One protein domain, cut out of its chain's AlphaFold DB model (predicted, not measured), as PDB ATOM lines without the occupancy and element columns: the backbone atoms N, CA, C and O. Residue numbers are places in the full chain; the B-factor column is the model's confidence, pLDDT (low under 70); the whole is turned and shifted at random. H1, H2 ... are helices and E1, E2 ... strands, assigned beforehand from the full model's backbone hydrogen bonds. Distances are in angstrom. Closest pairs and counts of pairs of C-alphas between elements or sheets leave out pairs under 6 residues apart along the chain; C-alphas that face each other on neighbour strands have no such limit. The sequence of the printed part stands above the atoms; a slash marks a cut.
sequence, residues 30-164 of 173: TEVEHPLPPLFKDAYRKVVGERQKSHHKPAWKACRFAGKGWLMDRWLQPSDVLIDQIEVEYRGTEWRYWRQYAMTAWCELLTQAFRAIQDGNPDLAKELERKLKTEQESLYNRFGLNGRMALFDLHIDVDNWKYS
ATOM      1  N   THR A  30     254.875 285.922 156.453       96.06
ATOM      2  CA  THR A  30     253.524 285.919 157.010       96.06
ATOM      3  C   THR A  30     252.501 286.114 155.912       96.06
ATOM      4  O   THR A  30     252.730 286.824 154.936       96.06
ATOM      5  N   GLU A  31     251.330 285.544 156.146       96.19
ATOM      6  CA  GLU A  31     250.107 285.910 155.448       96.19
ATOM      7  C   GLU A  31     249.473 287.141 156.110       96.19
ATOM      8  O   GLU A  31     249.581 287.348 157.334       96.19
ATOM      9  N   VAL A  32     248.858 287.987 155.294       96.44
ATOM     10  CA  VAL A  32     248.098 289.163 155.704       96.44
ATOM     11  C   VAL A  32     246.627 288.853 155.506       96.44
ATOM     12  O   VAL A  32     246.163 288.607 154.400       96.44
ATOM     13  N   GLU A  33     245.890 288.878 156.608       94.00
ATOM     14  CA  GLU A  33     244.460 288.604 156.590       94.00
ATOM     15  C   GLU A  33     243.714 289.701 155.812       94.00
ATOM     16  O   GLU A  33     243.880 290.896 156.087       94.00
ATOM     17  N   HIS A  34     242.860 289.287 154.876       90.06
ATOM     18  CA  HIS A  34     242.048 290.163 154.038       90.06
ATOM     19  C   HIS A  34     240.540 289.930 154.283       90.06
ATOM     20  O   HIS A  34     240.138 288.809 154.591       90.06
ATOM     21  N   PRO A  35     239.680 290.962 154.160       94.38
ATOM     22  CA  PRO A  35     240.022 292.345 153.835       94.38
ATOM     23  C   PRO A  35     240.659 293.098 155.016       94.38
ATOM     24  O   PRO A  35     240.467 292.777 156.200       94.38
ATOM     25  N   LEU A  36     241.411 294.144 154.681       95.94
ATOM     26  CA  LEU A  36     241.904 295.129 155.628       95.94
ATOM     27  C   LEU A  36     240.767 296.056 156.082       95.94
ATOM     28  O   LEU A  36     239.999 296.559 155.258       95.94
ATOM     29  N   PRO A  37     240.676 296.348 157.389       96.19
ATOM     30  CA  PRO A  37     239.708 297.301 157.907       96.19
ATOM     31  C   PRO A  37     240.001 298.743 157.436       96.19
ATOM     32  O   PRO A  37     241.157 299.115 157.184       96.19
ATOM     33  N   PRO A  38     238.968 299.606 157.379       93.25
ATOM     34  CA  PRO A  38     239.088 300.972 156.861       93.25
ATOM     35  C   PRO A  38     239.964 301.868 157.746       93.25
ATOM     36  O   PRO A  38     240.681 302.745 157.255       93.25
ATOM     37  N   LEU A  39     239.969 301.636 159.060       95.56
ATOM     38  CA  LEU A  39     240.807 302.388 159.988       95.56
ATOM     39  C   LEU A  39     242.248 301.876 159.951       95.56
ATOM     40  O   LEU A  39     242.520 300.700 160.193       95.56
ATOM     41  N   PHE A  40     243.195 302.785 159.715       93.25
ATOM     42  CA  PHE A  40     244.620 302.446 159.626       93.25
ATOM     43  C   PHE A  40     245.133 301.747 160.894       93.25
ATOM     44  O   PHE A  40     245.883 300.776 160.811       93.25
ATOM     45  N   LYS A  41     244.670 302.198 162.071       92.62
ATOM     46  CA  LYS A  41     245.074 301.661 163.382       92.62
ATOM     47  C   LYS A  41     244.741 300.174 163.592       92.62
ATOM     48  O   LYS A  41     245.325 299.541 164.473       92.62
ATOM     49  N   ASP A  42     243.779 299.669 162.827       95.00
ATOM     50  CA  ASP A  42     243.321 298.285 162.871       95.00
ATOM     51  C   ASP A  42     243.933 297.505 161.700       95.00
ATOM     52  O   ASP A  42     244.328 296.353 161.863       95.00
ATOM     53  N   ALA A  43     244.121 298.158 160.546       95.75
ATOM     54  CA  ALA A  43     244.731 297.555 159.365       95.75
ATOM     55  C   ALA A  43     246.189 297.162 159.605       95.75
ATOM     56  O   ALA A  43     246.575 296.037 159.289       95.75
ATOM     57  N   TYR A  44     246.985 298.031 160.239       95.75
ATOM     58  CA  TYR A  44     248.391 297.705 160.476       95.75
ATOM     59  C   TYR A  44     248.556 296.462 161.355       95.75
ATOM     60  O   TYR A  44     249.536 295.737 161.207       95.75
ATOM     61  N   ARG A  45     247.594 296.173 162.244       96.12
ATOM     62  CA  ARG A  45     247.663 294.997 163.122       96.12
ATOM     63  C   ARG A  45     247.643 293.701 162.325       96.12
ATOM     64  O   ARG A  45     248.367 292.769 162.664       96.12
ATOM     65  N   LYS A  46     246.892 293.674 161.220       96.38
ATOM     66  CA  LYS A  46     246.866 292.545 160.282       96.38
ATOM     67  C   LYS A  46     248.156 292.429 159.464       96.38
ATOM     68  O   LYS A  46     248.527 291.318 159.093       96.38
ATOM     69  N   VAL A  47     248.863 293.533 159.221       96.25
ATOM     70  CA  VAL A  47     250.041 293.582 158.334       96.25
ATOM     71  C   VAL A  47     251.357 293.393 159.096       96.25
ATOM     72  O   VAL A  47     252.126 292.474 158.813       96.25
ATOM     73  N   VAL A  48     251.627 294.235 160.093       95.19
ATOM     74  CA  VAL A  48     252.896 294.262 160.846       95.19
ATOM     75  C   VAL A  48     252.778 293.709 162.270       95.19
ATOM     76  O   VAL A  48     253.795 293.488 162.933       95.19
ATOM     77  N   GLY A  49     251.558 293.399 162.715       94.31
ATOM     78  CA  GLY A  49     251.283 292.845 164.038       94.31
ATOM     79  C   GLY A  49     250.920 293.905 165.077       94.31
ATOM     80  O   GLY A  49     250.591 295.048 164.757       94.31
ATOM     81  N   GLU A  50     250.974 293.542 166.355       93.25
ATOM     82  CA  GLU A  50     250.549 294.420 167.455       93.25
ATOM     83  C   GLU A  50     251.717 295.041 168.221       93.25
ATOM     84  O   GLU A  50     252.857 294.603 168.132       93.25
ATOM     85  N   ARG A  51     251.460 296.075 169.029       87.00
ATOM     86  CA  ARG A  51     252.526 296.723 169.818       87.00
ATOM     87  C   ARG A  51     253.264 295.740 170.736       87.00
ATOM     88  O   ARG A  51     254.461 295.924 170.980       87.00
ATOM     89  N   GLN A  52     252.572 294.709 171.222       88.75
ATOM     90  CA  GLN A  52     253.156 293.644 172.026       88.75
ATOM     91  C   GLN A  52     254.149 292.818 171.197       88.75
ATOM     92  O   GLN A  52     253.806 292.274 170.155       88.75
ATOM     93  N   LYS A  53     255.392 292.707 171.681       88.25
ATOM     94  CA  LYS A  53     256.526 292.144 170.919       88.25
ATOM     95  C   LYS A  53     256.310 290.708 170.436       88.25
ATOM     96  O   LYS A  53     256.755 290.376 169.346       88.25
ATOM     97  N   SER A  54     255.615 289.887 171.222       87.12
ATOM     98  CA  SER A  54     255.276 288.504 170.864       87.12
ATOM     99  C   SER A  54     254.342 288.401 169.658       87.12
ATOM    100  O   SER A  54     254.259 287.345 169.047       87.12
ATOM    101  N   HIS A  55     253.636 289.480 169.310       91.88
ATOM    102  CA  HIS A  55     252.691 289.533 168.192       91.88
ATOM    103  C   HIS A  55     253.272 290.287 166.991       91.88
ATOM    104  O   HIS A  55     252.535 290.674 166.087       91.88
ATOM    105  N   HIS A  56     254.578 290.569 166.993       93.12
ATOM    106  CA  HIS A  56     255.231 291.240 165.872       93.12
ATOM    107  C   HIS A  56     255.266 290.290 164.680       93.12
ATOM    108  O   HIS A  56     255.679 289.139 164.810       93.12
ATOM    109  N   LYS A  57     254.853 290.781 163.514       95.06
ATOM    110  CA  LYS A  57     255.036 290.078 162.242       95.06
ATOM    111  C   LYS A  57     256.431 290.377 161.665       95.06
ATOM    112  O   LYS A  57     257.146 291.232 162.211       95.06
ATOM    113  N   PRO A  58     256.858 289.682 160.593       93.62
ATOM    114  CA  PRO A  58     258.240 289.713 160.131       93.62
ATOM    115  C   PRO A  58     258.846 291.096 159.892       93.62
ATOM    116  O   PRO A  58     260.002 291.296 160.251       93.62
ATOM    117  N   ALA A  59     258.083 292.075 159.394       92.50
ATOM    118  CA  ALA A  59     258.588 293.435 159.169       92.50
ATOM    119  C   ALA A  59     259.101 294.101 160.462       92.50
ATOM    120  O   ALA A  59     260.228 294.592 160.533       92.50
ATOM    121  N   TRP A  60     258.305 294.072 161.535       92.12
ATOM    122  CA  TRP A  60     258.722 294.638 162.820       92.12
ATOM    123  C   TRP A  60     259.802 293.814 163.514       92.12
ATOM    124  O   TRP A  60     260.672 294.392 164.172       92.12
ATOM    125  N   LYS A  61     259.786 292.487 163.347       90.50
ATOM    126  CA  LYS A  61     260.877 291.625 163.813       90.50
ATOM    127  C   LYS A  61     262.197 291.998 163.137       90.50
ATOM    128  O   LYS A  61     263.168 292.220 163.856       90.50
ATOM    129  N   ALA A  62     262.210 292.199 161.819       88.44
ATOM    130  CA  ALA A  62     263.391 292.631 161.073       88.44
ATOM    131  C   ALA A  62     263.923 293.989 161.563       88.44
ATOM    132  O   ALA A  62     265.108 294.112 161.879       88.44
ATOM    133  N   CYS A  63     263.055 294.993 161.758       86.81
ATOM    134  CA  CYS A  63     263.489 296.286 162.307       86.81
ATOM    135  C   CYS A  63     264.123 296.166 163.700       86.81
ATOM    136  O   CYS A  63     265.058 296.885 164.051       86.81
ATOM    137  N   ARG A  64     263.593 295.278 164.547       83.38
ATOM    138  CA  ARG A  64     264.173 295.035 165.872       83.38
ATOM    139  C   ARG A  64     265.495 294.297 165.766       83.38
ATOM    140  O   ARG A  64     266.433 294.661 166.475       83.38
ATOM    141  N   PHE A  65     265.564 293.299 164.896       82.56
ATOM    142  CA  PHE A  65     266.739 292.467 164.711       82.56
ATOM    143  C   PHE A  65     267.954 293.279 164.265       82.56
ATOM    144  O   PHE A  65     269.051 293.079 164.782       82.56
ATOM    145  N   ALA A  66     267.732 294.300 163.435       77.50
ATOM    146  CA  ALA A  66     268.765 295.219 162.978       77.50
ATOM    147  C   ALA A  66     269.575 295.891 164.108       77.50
ATOM    148  O   ALA A  66     270.730 296.242 163.888       77.50
ATOM    149  N   GLY A  67     269.065 295.995 165.344       70.12
ATOM    150  CA  GLY A  67     269.914 296.442 166.466       70.12
ATOM    151  C   GLY A  67     269.594 295.945 167.860       70.12
ATOM    152  O   GLY A  67     270.179 296.453 168.815       70.12
ATOM    153  N   LYS A  68     268.717 294.953 168.022       71.19
ATOM    154  CA  LYS A  68     268.527 294.254 169.298       71.19
ATOM    155  C   LYS A  68     268.210 292.763 169.104       71.19
ATOM    156  O   LYS A  68     267.147 292.320 169.521       71.19
ATOM    157  N   GLY A  69     269.136 292.015 168.496       68.38
ATOM    158  CA  GLY A  69     268.997 290.575 168.212       68.38
ATOM    159  C   GLY A  69     268.880 289.663 169.446       68.38
ATOM    160  O   GLY A  69     268.010 288.805 169.482       68.38
ATOM    161  N   TRP A  70     269.625 289.937 170.523       70.12
ATOM    162  CA  TRP A  70     269.812 289.011 171.662       70.12
ATOM    163  C   TRP A  70     268.572 288.597 172.486       70.12
ATOM    164  O   TRP A  70     268.662 287.670 173.279       70.12
ATOM    165  N   LEU A  71     267.441 289.306 172.369       72.56
ATOM    166  CA  LEU A  71     266.164 288.941 173.023       72.56
ATOM    167  C   LEU A  71     265.090 288.508 172.022       72.56
ATOM    168  O   LEU A  71     263.939 288.298 172.414       72.56
ATOM    169  N   MET A  72     265.418 288.508 170.730       77.62
ATOM    170  CA  MET A  72     264.439 288.256 169.678       77.62
ATOM    171  C   MET A  72     264.047 286.791 169.613       77.62
ATOM    172  O   MET A  72     262.898 286.531 169.279       77.62
ATOM    173  N   ASP A  73     264.948 285.883 169.994       77.38
ATOM    174  CA  ASP A  73     264.721 284.439 170.128       77.38
ATOM    175  C   ASP A  73     263.394 284.112 170.834       77.38
ATOM    176  O   ASP A  73     262.618 283.287 170.362       77.38
ATOM    177  N   ARG A  74     263.060 284.850 171.899       81.50
ATOM    178  CA  ARG A  74     261.820 284.693 172.684       81.50
ATOM    179  C   ARG A  74     260.537 285.068 171.946       81.50
ATOM    180  O   ARG A  74     259.448 284.786 172.440       81.50
ATOM    181  N   TRP A  75     260.645 285.800 170.843       85.00
ATOM    182  CA  TRP A  75     259.511 286.316 170.072       85.00
ATOM    183  C   TRP A  75     259.485 285.769 168.643       85.00
ATOM    184  O   TRP A  75     258.637 286.187 167.854       85.00
ATOM    185  N   LEU A  76     260.394 284.854 168.304       85.69
ATOM    186  CA  LEU A  76     260.381 284.166 167.023       85.69
ATOM    187  C   LEU A  76     259.260 283.135 166.965       85.69
ATOM    188  O   LEU A  76     258.882 282.520 167.960       85.69
ATOM    189  N   GLN A  77     258.714 282.973 165.768       86.06
ATOM    190  CA  GLN A  77     257.832 281.867 165.435       86.06
ATOM    191  C   GLN A  77     258.672 280.693 164.920       86.06
ATOM    192  O   GLN A  77     259.759 280.920 164.392       86.06
ATOM    193  N   PRO A  78     258.178 279.445 165.005       85.25
ATOM    194  CA  PRO A  78     258.907 278.275 164.505       85.25
ATOM    195  C   PRO A  78     259.298 278.344 163.019       85.25
ATOM    196  O   PRO A  78     260.219 277.658 162.599       85.25
ATOM    197  N   SER A  79     258.590 279.152 162.226       86.38
ATOM    198  CA  SER A  79     258.855 279.383 160.803       86.38
ATOM    199  C   SER A  79     259.930 280.437 160.523       86.38
ATOM    200  O   SER A  79     260.317 280.605 159.369       86.38
ATOM    201  N   ASP A  80     260.365 281.187 161.536       86.62
ATOM    202  CA  ASP A  80     261.384 282.219 161.371       86.62
ATOM    203  C   ASP A  80     262.782 281.585 161.336       86.62
ATOM    204  O   ASP A  80     263.098 280.674 162.100       86.62
ATOM    205  N   VAL A  81     263.649 282.115 160.478       85.81
ATOM    206  CA  VAL A  81     265.065 281.749 160.414       85.81
ATOM    207  C   VAL A  81     265.872 282.796 161.164       85.81
ATOM    208  O   VAL A  81     265.745 283.996 160.908       85.81
ATOM    209  N   LEU A  82     266.726 282.329 162.072       83.69
ATOM    210  CA  LEU A  82     267.622 283.163 162.857       83.69
ATOM    211  C   LEU A  82     269.044 282.603 162.846       83.69
ATOM    212  O   LEU A  82     269.277 281.462 163.239       83.69
ATOM    213  N   ILE A  83     269.996 283.452 162.473       80.88
ATOM    214  CA  ILE A  83     271.434 283.268 162.665       80.88
ATOM    215  C   ILE A  83     271.910 284.519 163.410       80.88
ATOM    216  O   ILE A  83     271.695 285.619 162.917       80.88
ATOM    217  N   ASP A  84     272.509 284.409 164.594       72.19
ATOM    218  CA  ASP A  84     272.951 285.590 165.358       72.19
ATOM    219  C   ASP A  84     274.242 285.295 166.121       72.19
ATOM    220  O   ASP A  84     274.348 284.278 166.807       72.19
ATOM    221  N   GLN A  85     275.203 286.210 166.034       66.62
ATOM    222  CA  GLN A  85     276.301 286.327 166.983       66.62
ATOM    223  C   GLN A  85     275.987 287.483 167.939       66.62
ATOM    224  O   GLN A  85     275.957 288.658 167.557       66.62
ATOM    225  N   ILE A  86     275.748 287.151 169.210       55.81
ATOM    226  CA  ILE A  86     275.473 288.126 170.272       55.81
ATOM    227  C   ILE A  86     276.790 288.795 170.683       55.81
ATOM    228  O   ILE A  86     277.333 288.512 171.744       55.81
ATOM    229  N   GLU A  87     277.332 289.674 169.842       54.38
ATOM    230  CA  GLU A  87     278.583 290.369 170.174       54.38
ATOM    231  C   GLU A  87     278.384 291.845 170.519       54.38
ATOM    232  O   GLU A  87     279.113 292.376 171.351       54.38
ATOM    233  N   VAL A  88     277.385 292.542 169.954       53.22
ATOM    234  CA  VAL A  88     277.211 293.984 170.224       53.22
ATOM    235  C   VAL A  88     275.745 294.422 170.206       53.22
ATOM    236  O   VAL A  88     275.031 294.277 169.208       53.22
ATOM    237  N   GLU A  89     275.314 295.053 171.301       60.19
ATOM    238  CA  GLU A  89     274.091 295.853 171.345       60.19
ATOM    239  C   GLU A  89     274.363 297.291 170.896       60.19
ATOM    240  O   GLU A  89     275.211 297.974 171.471       60.19
ATOM    241  N   TYR A  90     273.554 297.807 169.966       63.31
ATOM    242  CA  TYR A  90     273.452 299.254 169.787       63.31
ATOM    243  C   TYR A  90     272.644 299.820 170.957       63.31
ATOM    244  O   TYR A  90     271.419 299.677 171.039       63.31
ATOM    245  N   ARG A  91     273.349 300.418 171.919       57.97
ATOM    246  CA  ARG A  91     272.767 301.099 173.079       57.97
ATOM    247  C   ARG A  91     272.886 302.605 172.872       57.97
ATOM    248  O   ARG A  91     273.953 303.100 172.553       57.97
ATOM    249  N   GLY A  92     271.784 303.326 173.061       67.88
ATOM    250  CA  GLY A  92     271.754 304.784 172.934       67.88
ATOM    251  C   GLY A  92     270.338 305.314 172.733       67.88
ATOM    252  O   GLY A  92     269.426 304.563 172.374       67.88
ATOM    253  N   THR A  93     270.134 306.600 173.000       70.50
ATOM    254  CA  THR A  93     268.879 307.308 172.710       70.50
ATOM    255  C   THR A  93     268.656 307.418 171.206       70.50
ATOM    256  O   THR A  93     267.569 307.087 170.740       70.50
ATOM    257  N   GLU A  94     269.693 307.757 170.441       74.25
ATOM    258  CA  GLU A  94     269.659 307.889 168.976       74.25
ATOM    259  C   GLU A  94     269.158 306.614 168.295       74.25
ATOM    260  O   GLU A  94     268.186 306.648 167.542       74.25
ATOM    261  N   TRP A  95     269.716 305.460 168.673       74.81
ATOM    262  CA  TRP A  95     269.263 304.162 168.175       74.81
ATOM    263  C   TRP A  95     267.776 303.891 168.464       74.81
ATOM    264  O   TRP A  95     267.062 303.315 167.641       74.81
ATOM    265  N   ARG A  96     267.267 304.302 169.635       77.75
ATOM    266  CA  ARG A  96     265.846 304.119 169.981       77.75
ATOM    267  C   ARG A  96     264.938 304.958 169.089       77.75
ATOM    268  O   ARG A  96     263.927 304.420 168.637       77.75
ATOM    269  N   TYR A  97     265.283 306.227 168.861       78.50
ATOM    270  CA  TYR A  97     264.536 307.118 167.967       78.50
ATOM    271  C   TYR A  97     264.517 306.565 166.554       78.50
ATOM    272  O   TYR A  97     263.459 306.425 165.947       78.50
ATOM    273  N   TRP A  98     265.687 306.166 166.083       77.94
ATOM    274  CA  TRP A  98     265.868 305.633 164.754       77.94
ATOM    275  C   TRP A  98     265.048 304.361 164.530       77.94
ATOM    276  O   TRP A  98     264.255 304.264 163.595       77.94
ATOM    277  N   ARG A  99     265.151 303.399 165.453       81.12
ATOM    278  CA  ARG A  99     264.377 302.156 165.384       81.12
ATOM    279  C   ARG A  99     262.879 302.445 165.385       81.12
ATOM    280  O   ARG A  99     262.129 301.781 164.678       81.12
ATOM    281  N   GLN A 100     262.436 303.403 166.200       85.81
ATOM    282  CA  GLN A 100     261.033 303.801 166.240       85.81
ATOM    283  C   GLN A 100     260.588 304.390 164.899       85.81
ATOM    284  O   GLN A 100     259.526 304.010 164.415       85.81
ATOM    285  N   TYR A 101     261.405 305.251 164.288       86.50
ATOM    286  CA  TYR A 101     261.155 305.795 162.955       86.50
ATOM    287  C   TYR A 101     261.019 304.683 161.911       86.50
ATOM    288  O   TYR A 101     260.005 304.622 161.221       86.50
ATOM    289  N   ALA A 102     261.978 303.755 161.845       85.00
ATOM    290  CA  ALA A 102     261.921 302.645 160.897       85.00
ATOM    291  C   ALA A 102     260.682 301.775 161.102       85.00
ATOM    292  O   ALA A 102     259.962 301.494 160.153       85.00
ATOM    293  N   MET A 103     260.366 301.406 162.345       89.00
ATOM    294  CA  MET A 103     259.160 300.628 162.636       89.00
ATOM    295  C   MET A 103     257.873 301.344 162.204       89.00
ATOM    296  O   MET A 103     256.945 300.679 161.740       89.00
ATOM    297  N   THR A 104     257.808 302.671 162.349       91.06
ATOM    298  CA  THR A 104     256.682 303.482 161.866       91.06
ATOM    299  C   THR A 104     256.630 303.495 160.340       91.06
ATOM    300  O   THR A 104     255.579 303.201 159.781       91.06
ATOM    301  N   ALA A 105     257.754 303.730 159.660       90.62
ATOM    302  CA  ALA A 105     257.820 303.737 158.198       90.62
ATOM    303  C   ALA A 105     257.426 302.378 157.591       90.62
ATOM    304  O   ALA A 105     256.606 302.321 156.677       90.62
ATOM    305  N   TRP A 106     257.935 301.276 158.154       91.50
ATOM    306  CA  TRP A 106     257.534 299.913 157.793       91.50
ATOM    307  C   TRP A 106     256.039 299.676 158.007       91.50
ATOM    308  O   TRP A 106     255.378 299.107 157.148       91.50
ATOM    309  N   CYS A 107     255.489 300.135 159.132       94.38
ATOM    310  CA  CYS A 107     254.062 300.037 159.421       94.38
ATOM    311  C   CYS A 107     253.217 300.793 158.388       94.38
ATOM    312  O   CYS A 107     252.258 300.237 157.858       94.38
ATOM    313  N   GLU A 108     253.555 302.046 158.099       94.69
ATOM    314  CA  GLU A 108     252.800 302.908 157.190       94.69
ATOM    315  C   GLU A 108     252.867 302.433 155.748       94.69
ATOM    316  O   GLU A 108     251.823 302.148 155.158       94.69
ATOM    317  N   LEU A 109     254.069 302.279 155.201       94.88
ATOM    318  CA  LEU A 109     254.251 301.964 153.788       94.88
ATOM    319  C   LEU A 109     253.810 300.535 153.462       94.88
ATOM    320  O   LEU A 109     253.172 300.326 152.434       94.88
ATOM    321  N   LEU A 110     254.060 299.558 154.344       96.12
ATOM    322  CA  LEU A 110     253.633 298.182 154.088       96.12
ATOM    323  C   LEU A 110     252.109 298.056 154.190       96.12
ATOM    324  O   LEU A 110     251.485 297.400 153.364       96.12
ATOM    325  N   THR A 111     251.480 298.738 155.155       97.19
ATOM    326  CA  THR A 111     250.010 298.761 155.244       97.19
ATOM    327  C   THR A 111     249.391 299.466 154.038       97.19
ATOM    328  O   THR A 111     248.362 299.020 153.538       97.19
ATOM    329  N   GLN A 112     250.011 300.540 153.538       96.81
ATOM    330  CA  GLN A 112     249.588 301.197 152.299       96.81
ATOM    331  C   GLN A 112     249.764 300.288 151.078       96.81
ATOM    332  O   GLN A 112     248.879 300.269 150.231       96.81
ATOM    333  N   ALA A 113     250.829 299.482 151.014       96.75
ATOM    334  CA  ALA A 113     251.034 298.524 149.931       96.75
ATOM    335  C   ALA A 113     249.915 297.472 149.893       96.75
ATOM    336  O   ALA A 113     249.323 297.244 148.843       96.75
ATOM    337  N   PHE A 114     249.537 296.903 151.042       97.56
ATOM    338  CA  PHE A 114     248.417 295.955 151.099       97.56
ATOM    339  C   PHE A 114     247.048 296.604 150.853       97.56
ATOM    340  O   PHE A 114     246.157 295.959 150.307       97.56
ATOM    341  N   ARG A 115     246.868 297.888 151.191       97.19
ATOM    342  CA  ARG A 115     245.677 298.642 150.761       97.19
ATOM    343  C   ARG A 115     245.645 298.831 149.252       97.19
ATOM    344  O   ARG A 115     244.615 298.583 148.647       97.19
ATOM    345  N   ALA A 116     246.775 299.176 148.642       96.75
ATOM    346  CA  ALA A 116     246.878 299.295 147.195       96.75
ATOM    347  C   ALA A 116     246.545 297.968 146.494       96.75
ATOM    348  O   ALA A 116     245.811 297.976 145.513       96.75
ATOM    349  N   ILE A 117     246.988 296.827 147.040       96.38
ATOM    350  CA  ILE A 117     246.580 295.494 146.560       96.38
ATOM    351  C   ILE A 117     245.061 295.314 146.666       96.38
ATOM    352  O   ILE A 117     244.427 294.913 145.692       96.38
ATOM    353  N   GLN A 118     244.467 295.643 147.817       95.94
ATOM    354  CA  GLN A 118     243.017 295.554 148.025       95.94
ATOM    355  C   GLN A 118     242.216 296.409 147.039       95.94
ATOM    356  O   GLN A 118     241.165 295.983 146.566       95.94
ATOM    357  N   ASP A 119     242.724 297.599 146.736       95.88
ATOM    358  CA  ASP A 119     242.088 298.576 145.858       95.88
ATOM    359  C   ASP A 119     242.366 298.287 144.366       95.88
ATOM    360  O   ASP A 119     241.996 299.076 143.497       95.88
ATOM    361  N   GLY A 120     243.014 297.157 144.047       95.44
ATOM    362  CA  GLY A 120     243.295 296.733 142.674       95.44
ATOM    363  C   GLY A 120     244.449 297.483 142.003       95.44
ATOM    364  O   GLY A 120     244.531 297.505 140.777       95.44
ATOM    365  N   ASN A 121     245.349 298.088 142.782       96.25
ATOM    366  CA  ASN A 121     246.529 298.819 142.317       96.25
ATOM    367  C   ASN A 121     247.846 298.120 142.739       96.25
ATOM    368  O   ASN A 121     248.551 298.585 143.644       96.25
ATOM    369  N   PRO A 122     248.206 296.991 142.101       93.06
ATOM    370  CA  PRO A 122     249.411 296.234 142.444       93.06
ATOM    371  C   PRO A 122     250.714 296.958 142.069       93.06
ATOM    372  O   PRO A 122     251.756 296.693 142.671       93.06
ATOM    373  N   ASP A 123     250.678 297.884 141.110       94.38
ATOM    374  CA  ASP A 123     251.862 298.648 140.704       94.38
ATOM    375  C   ASP A 123     252.315 299.603 141.812       94.38
ATOM    376  O   ASP A 123     253.505 299.661 142.134       94.38
ATOM    377  N   LEU A 124     251.365 300.262 142.483       94.69
ATOM    378  CA  LEU A 124     251.654 301.071 143.666       94.69
ATOM    379  C   LEU A 124     252.223 300.218 144.811       94.69
ATOM    380  O   LEU A 124     253.136 300.654 145.511       94.69
ATOM    381  N   ALA A 125     251.736 298.987 144.991       93.56
ATOM    382  CA  ALA A 125     252.274 298.085 146.008       93.56
ATOM    383  C   ALA A 125     253.754 297.748 145.756       93.56
ATOM    384  O   ALA A 125     254.568 297.828 146.679       93.56
ATOM    385  N   LYS A 126     254.127 297.465 144.499       92.75
ATOM    386  CA  LYS A 126     255.524 297.223 144.094       92.75
ATOM    387  C   LYS A 126     256.403 298.462 144.250       92.75
ATOM    388  O   LYS A 126     257.566 298.357 144.642       92.75
ATOM    389  N   GLU A 127     255.868 299.647 143.959       94.62
ATOM    390  CA  GLU A 127     256.585 300.902 144.183       94.62
ATOM    391  C   GLU A 127     256.903 301.098 145.672       94.62
ATOM    392  O   GLU A 127     258.050 301.393 146.025       94.62
ATOM    393  N   LEU A 128     255.911 300.880 146.540       94.38
ATOM    394  CA  LEU A 128     256.048 300.987 147.992       94.38
ATOM    395  C   LEU A 128     257.010 299.935 148.561       94.38
ATOM    396  O   LEU A 128     257.813 300.268 149.433       94.38
ATOM    397  N   GLU A 129     256.992 298.704 148.042       92.56
ATOM    398  CA  GLU A 129     257.964 297.653 148.374       92.56
ATOM    399  C   GLU A 129     259.398 298.101 148.065       92.56
ATOM    400  O   GLU A 129     260.272 298.084 148.938       92.56
ATOM    401  N   ARG A 130     259.642 298.570 146.834       90.00
ATOM    402  CA  ARG A 130     260.963 299.051 146.406       90.00
ATOM    403  C   ARG A 130     261.424 300.241 147.247       90.00
ATOM    404  O   ARG A 130     262.594 300.307 147.637       90.00
ATOM    405  N   LYS A 131     260.512 301.177 147.525       89.88
ATOM    406  CA  LYS A 131     260.768 302.351 148.366       89.88
ATOM    407  C   LYS A 131     261.171 301.935 149.778       89.88
ATOM    408  O   LYS A 131     262.201 302.395 150.262       89.88
ATOM    409  N   LEU A 132     260.422 301.017 150.394       88.44
ATOM    410  CA  LEU A 132     260.745 300.461 151.708       88.44
ATOM    411  C   LEU A 132     262.146 299.862 151.735       88.44
ATOM    412  O   LEU A 132     262.939 300.232 152.595       88.44
ATOM    413  N   LYS A 133     262.479 298.991 150.782       85.75
ATOM    414  CA  LYS A 133     263.799 298.354 150.733       85.75
ATOM    415  C   LYS A 133     264.922 299.392 150.636       85.75
ATOM    416  O   LYS A 133     265.844 299.390 151.447       85.75
ATOM    417  N   THR A 134     264.794 300.327 149.696       83.44
ATOM    418  CA  THR A 134     265.850 301.298 149.369       83.44
ATOM    419  C   THR A 134     266.051 302.334 150.478       83.44
ATOM    420  O   THR A 134     267.179 302.611 150.888       83.44
ATOM    421  N   GLU A 135     264.962 302.918 150.981       84.19
ATOM    422  CA  GLU A 135     265.036 303.967 151.998       84.19
ATOM    423  C   GLU A 135     265.482 303.406 153.341       84.19
ATOM    424  O   GLU A 135     266.304 304.028 154.010       84.19
ATOM    425  N   GLN A 136     264.986 302.229 153.731       80.69
ATOM    426  CA  GLN A 136     265.324 301.643 155.025       80.69
ATOM    427  C   GLN A 136     266.784 301.209 155.058       80.69
ATOM    428  O   GLN A 136     267.486 301.559 156.003       80.69
ATOM    429  N   GLU A 137     267.272 300.542 154.013       81.50
ATOM    430  CA  GLU A 137     268.685 300.182 153.906       81.50
ATOM    431  C   GLU A 137     269.594 301.420 153.952       81.50
ATOM    432  O   GLU A 137     270.518 301.484 154.767       81.50
ATOM    433  N   SER A 138     269.286 302.454 153.159       82.38
ATOM    434  CA  SER A 138     270.058 303.705 153.172       82.38
ATOM    435  C   SER A 138     270.053 304.363 154.549       82.38
ATOM    436  O   SER A 138     271.087 304.827 155.030       82.38
ATOM    437  N   LEU A 139     268.894 304.385 155.204       79.44
ATOM    438  CA  LEU A 139     268.734 304.959 156.525       79.44
ATOM    439  C   LEU A 139     269.567 304.164 157.552       79.44
ATOM    440  O   LEU A 139     270.279 304.786 158.329       79.44
ATOM    441  N   TYR A 140     269.529 302.823 157.573       76.12
ATOM    442  CA  TYR A 140     270.273 302.036 158.577       76.12
ATOM    443  C   TYR A 140     271.784 302.215 158.399       76.12
ATOM    444  O   TYR A 140     272.511 302.356 159.382       76.12
ATOM    445  N   ASN A 141     272.251 302.275 157.151       77.75
ATOM    446  CA  ASN A 141     273.673 302.370 156.831       77.75
ATOM    447  C   ASN A 141     274.255 303.772 157.080       77.75
ATOM    448  O   ASN A 141     275.406 303.890 157.498       77.75
ATOM    449  N   ARG A 142     273.464 304.844 156.920       77.25
ATOM    450  CA  ARG A 142     273.895 306.224 157.234       77.25
ATOM    451  C   ARG A 142     274.104 306.479 158.721       77.25
ATOM    452  O   ARG A 142     274.895 307.346 159.073       77.25
ATOM    453  N   PHE A 143     273.411 305.749 159.590       70.75
ATOM    454  CA  PHE A 143     273.508 305.953 161.037       70.75
ATOM    455  C   PHE A 143     274.747 305.314 161.663       70.75
ATOM    456  O   PHE A 143     274.873 305.314 162.883       70.75
ATOM    457  N   GLY A 144     275.672 304.813 160.837       60.19
ATOM    458  CA  GLY A 144     276.966 304.339 161.295       60.19
ATOM    459  C   GLY A 144     276.793 303.164 162.242       60.19
ATOM    460  O   GLY A 144     276.936 303.293 163.454       60.19
ATOM    461  N   LEU A 145     276.514 301.980 161.698       67.81
ATOM    462  CA  LEU A 145     276.460 300.751 162.485       67.81
ATOM    463  C   LEU A 145     277.878 300.287 162.895       67.81
ATOM    464  O   LEU A 145     278.177 299.108 162.788       67.81
ATOM    465  N   ASN A 146     278.761 301.163 163.389       68.19
ATOM    466  CA  ASN A 146     280.123 300.830 163.852       68.19
ATOM    467  C   ASN A 146     280.906 299.930 162.871       68.19
ATOM    468  O   ASN A 146     281.354 298.847 163.241       68.19
ATOM    469  N   GLY A 147     281.015 300.344 161.606       70.88
ATOM    470  CA  GLY A 147     281.672 299.539 160.570       70.88
ATOM    471  C   GLY A 147     280.852 298.331 160.113       70.88
ATOM    472  O   GLY A 147     281.414 297.354 159.643       70.88
ATOM    473  N   ARG A 148     279.526 298.357 160.263       76.94
ATOM    474  CA  ARG A 148     278.625 297.315 159.757       76.94
ATOM    475  C   ARG A 148     277.667 297.876 158.730       76.94
ATOM    476  O   ARG A 148     277.375 299.071 158.722       76.94
ATOM    477  N   MET A 149     277.141 296.979 157.915       81.25
ATOM    478  CA  MET A 149     276.101 297.269 156.944       81.25
ATOM    479  C   MET A 149     274.885 296.395 157.228       81.25
ATOM    480  O   MET A 149     275.019 295.199 157.489       81.25
ATOM    481  N   ALA A 150     273.705 297.006 157.199       81.25
ATOM    482  CA  ALA A 150     272.433 296.313 157.180       81.25
ATOM    483  C   ALA A 150     271.967 296.148 155.736       81.25
ATOM    484  O   ALA A 150     271.978 297.112 154.974       81.25
ATOM    485  N   LEU A 151     271.534 294.942 155.395       86.00
ATOM    486  CA  LEU A 151     270.893 294.606 154.132       86.00
ATOM    487  C   LEU A 151     269.462 294.189 154.437       86.00
ATOM    488  O   LEU A 151     269.255 293.298 155.264       86.00
ATOM    489  N   PHE A 152     268.488 294.830 153.797       86.25
ATOM    490  CA  PHE A 152     267.078 294.489 153.969       86.25
ATOM    491  C   PHE A 152     266.555 293.770 152.743       86.25
ATOM    492  O   PHE A 152     266.811 294.173 151.611       86.25
ATOM    493  N   ASP A 153     265.748 292.746 152.979       89.31
ATOM    494  CA  ASP A 153     264.962 292.124 151.930       89.31
ATOM    495  C   ASP A 153     263.482 292.162 152.292       89.31
ATOM    496  O   ASP A 153     263.081 291.930 153.437       89.31
ATOM    497  N   LEU A 154     262.672 292.508 151.303       92.56
ATOM    498  CA  LEU A 154     261.223 292.532 151.374       92.56
ATOM    499  C   LEU A 154     260.721 292.009 150.044       92.56
ATOM    500  O   LEU A 154     261.200 292.450 149.004       92.56
ATOM    501  N   HIS A 155     259.753 291.110 150.109       94.38
ATOM    502  CA  HIS A 155     259.022 290.658 148.943       94.38
ATOM    503  C   HIS A 155     257.542 290.556 149.291       94.38
ATOM    504  O   HIS A 155     257.202 289.915 150.292       94.38
ATOM    505  N   ILE A 156     256.681 291.193 148.495       95.38
ATOM    506  CA  ILE A 156     255.226 291.091 148.615       95.38
ATOM    507  C   ILE A 156     254.699 290.183 147.502       95.38
ATOM    508  O   ILE A 156     254.828 290.472 146.313       95.38
ATOM    509  N   ASP A 157     254.058 289.095 147.908       94.31
ATOM    510  CA  ASP A 157     253.298 288.210 147.036       94.31
ATOM    511  C   ASP A 157     251.848 288.708 146.990       94.31
ATOM    512  O   ASP A 157     251.065 288.521 147.929       94.31
ATOM    513  N   VAL A 158     251.532 289.405 145.897       92.88
ATOM    514  CA  VAL A 158     250.236 290.051 145.657       92.88
ATOM    515  C   VAL A 158     249.108 289.024 145.571       92.88
ATOM    516  O   VAL A 158     248.033 289.255 146.123       92.88
ATOM    517  N   ASP A 159     249.358 287.889 144.919       91.56
ATOM    518  CA  ASP A 159     248.333 286.884 144.632       91.56
ATOM    519  C   ASP A 159     247.950 286.112 145.898       91.56
ATOM    520  O   ASP A 159     246.778 285.814 146.126       91.56
ATOM    521  N   ASN A 160     248.935 285.830 146.756       94.06
ATOM    522  CA  ASN A 160     248.729 285.057 147.978       94.06
ATOM    523  C   ASN A 160     248.559 285.912 149.238       94.06
ATOM    524  O   ASN A 160     248.488 285.347 150.332       94.06
ATOM    525  N   TRP A 161     248.535 287.245 149.121       95.38
ATOM    526  CA  TRP A 161     248.452 288.166 150.261       95.38
ATOM    527  C   TRP A 161     249.512 287.879 151.333       95.38
ATOM    528  O   TRP A 161     249.267 287.909 152.542       95.38
ATOM    529  N   LYS A 162     250.732 287.586 150.882       96.25
ATOM    530  CA  LYS A 162     251.861 287.208 151.735       96.25
ATOM    531  C   LYS A 162     252.992 288.200 151.579       96.25
ATOM    532  O   LYS A 162     253.143 288.847 150.551       96.25
ATOM    533  N   TYR A 163     253.821 288.306 152.608       96.19
ATOM    534  CA  TYR A 163     255.126 288.925 152.442       96.19
ATOM    535  C   TYR A 163     256.189 288.178 153.232       96.19
ATOM    536  O   TYR A 163     255.928 287.629 154.309       96.19
ATOM    537  N   SER A 164     257.405 288.207 152.703       94.69
ATOM    538  CA  SER A 164     258.613 287.827 153.424       94.69
ATOM    539  C   SER A 164     259.445 289.063 153.713       94.69
ATOM    540  O   SER A 164     259.552 289.960 152.879       94.69
TER     541      SER A 164
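AT A GLANCE: This is residues 30 to 164 of the 173 residues of an uncharacterized protein of Candidatus Korarchaeota archaeon (UniProt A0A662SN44). A long helical hairpin, H3 and H4 side by side, makes the length of this domain, and the long strand E2 folds back along H4 and ends in a small hairpin with E3. On H3 also pack two short helices, H1 crossing it at its residues 107 to 114 and H2 running along its residues 99 to 107, while E1 lies far from the middle after a long link. The printed part has 135 residues, with four named helices and three named strands in the order H1, H2, E1, H3, H4, E2, E3; the sheet, order E2 - E3, is antiparallel, and the class is mixed, helices and strands. The whole is compact, with a radius of gyration of the C-alphas of 14.9 A, and only just elongated, with spans of 44 by 29 by 24 A.

IN THESE COORDINATES: H1 is residues 40 to 47, beginning at C-alpha 40 (244.620, 302.446, 159.626), and H2 is residues 58 to 65. E1 is residues 81 to 84. H3, residues 93 to 118, is 37.6 A long from its first C-alpha at (268.879, 307.308, 172.710) to its last. H4, residues 122 to 142, is 30.3 A long. E2, residues 148 to 157, is 29.8 A long, and E3, residues 162 to 164, ends at C-alpha 164 (258.613, 287.827, 153.424).

HOW THE PARTS SIT: H3 is the hub, touching three other helices. H3 and H4 form a helical hairpin at a shallow tilt of 10 degrees, opposite ways; their closest C-alphas, of Ala 113 and Ala 125, are 4.1 A apart. H2 touches H3 at a shallow tilt of 11 degrees, opposite ways, with the closest C-alphas those of Trp 60 and Met 103, 6.0 A. H1 touches H3 about perpendicular, at 86 degrees, with the closest C-alphas those of Tyr 44 and Thr 111, 5.6 A. The closest C-alphas of H4 and E2 are those of Asn 141 and Met 149, 5.7 A apart. H2 and E2 are near each other. E2 and E3 are an antiparallel hairpin, with N 157 and O 162 at 2.8 A and N 155 and O 164 at 3.0 A, within hydrogen-bond range. Residues 30 to 31 pair antiparallel with residues 162 to 163 of E3. E1 pairs with no named strand, and it is apart from H4, for instance. In H2, H3 and H4 every O i to N i+4 pair is within hydrogen-bond range; in H1 2 of 4 are, beside 4 of 5 O i to N i+3 pairs.

THE WHOLE: The two C-alphas farthest apart are those of Glu 87 and Gly 120, 45.2 A. The printed part has no cut. The link from H2 to E1, residues 66 to 80, is long. The mean pLDDT of the printed part is 86.0, with values under 70 at residue 69, residues 85 to 92 and residues 144 to 146.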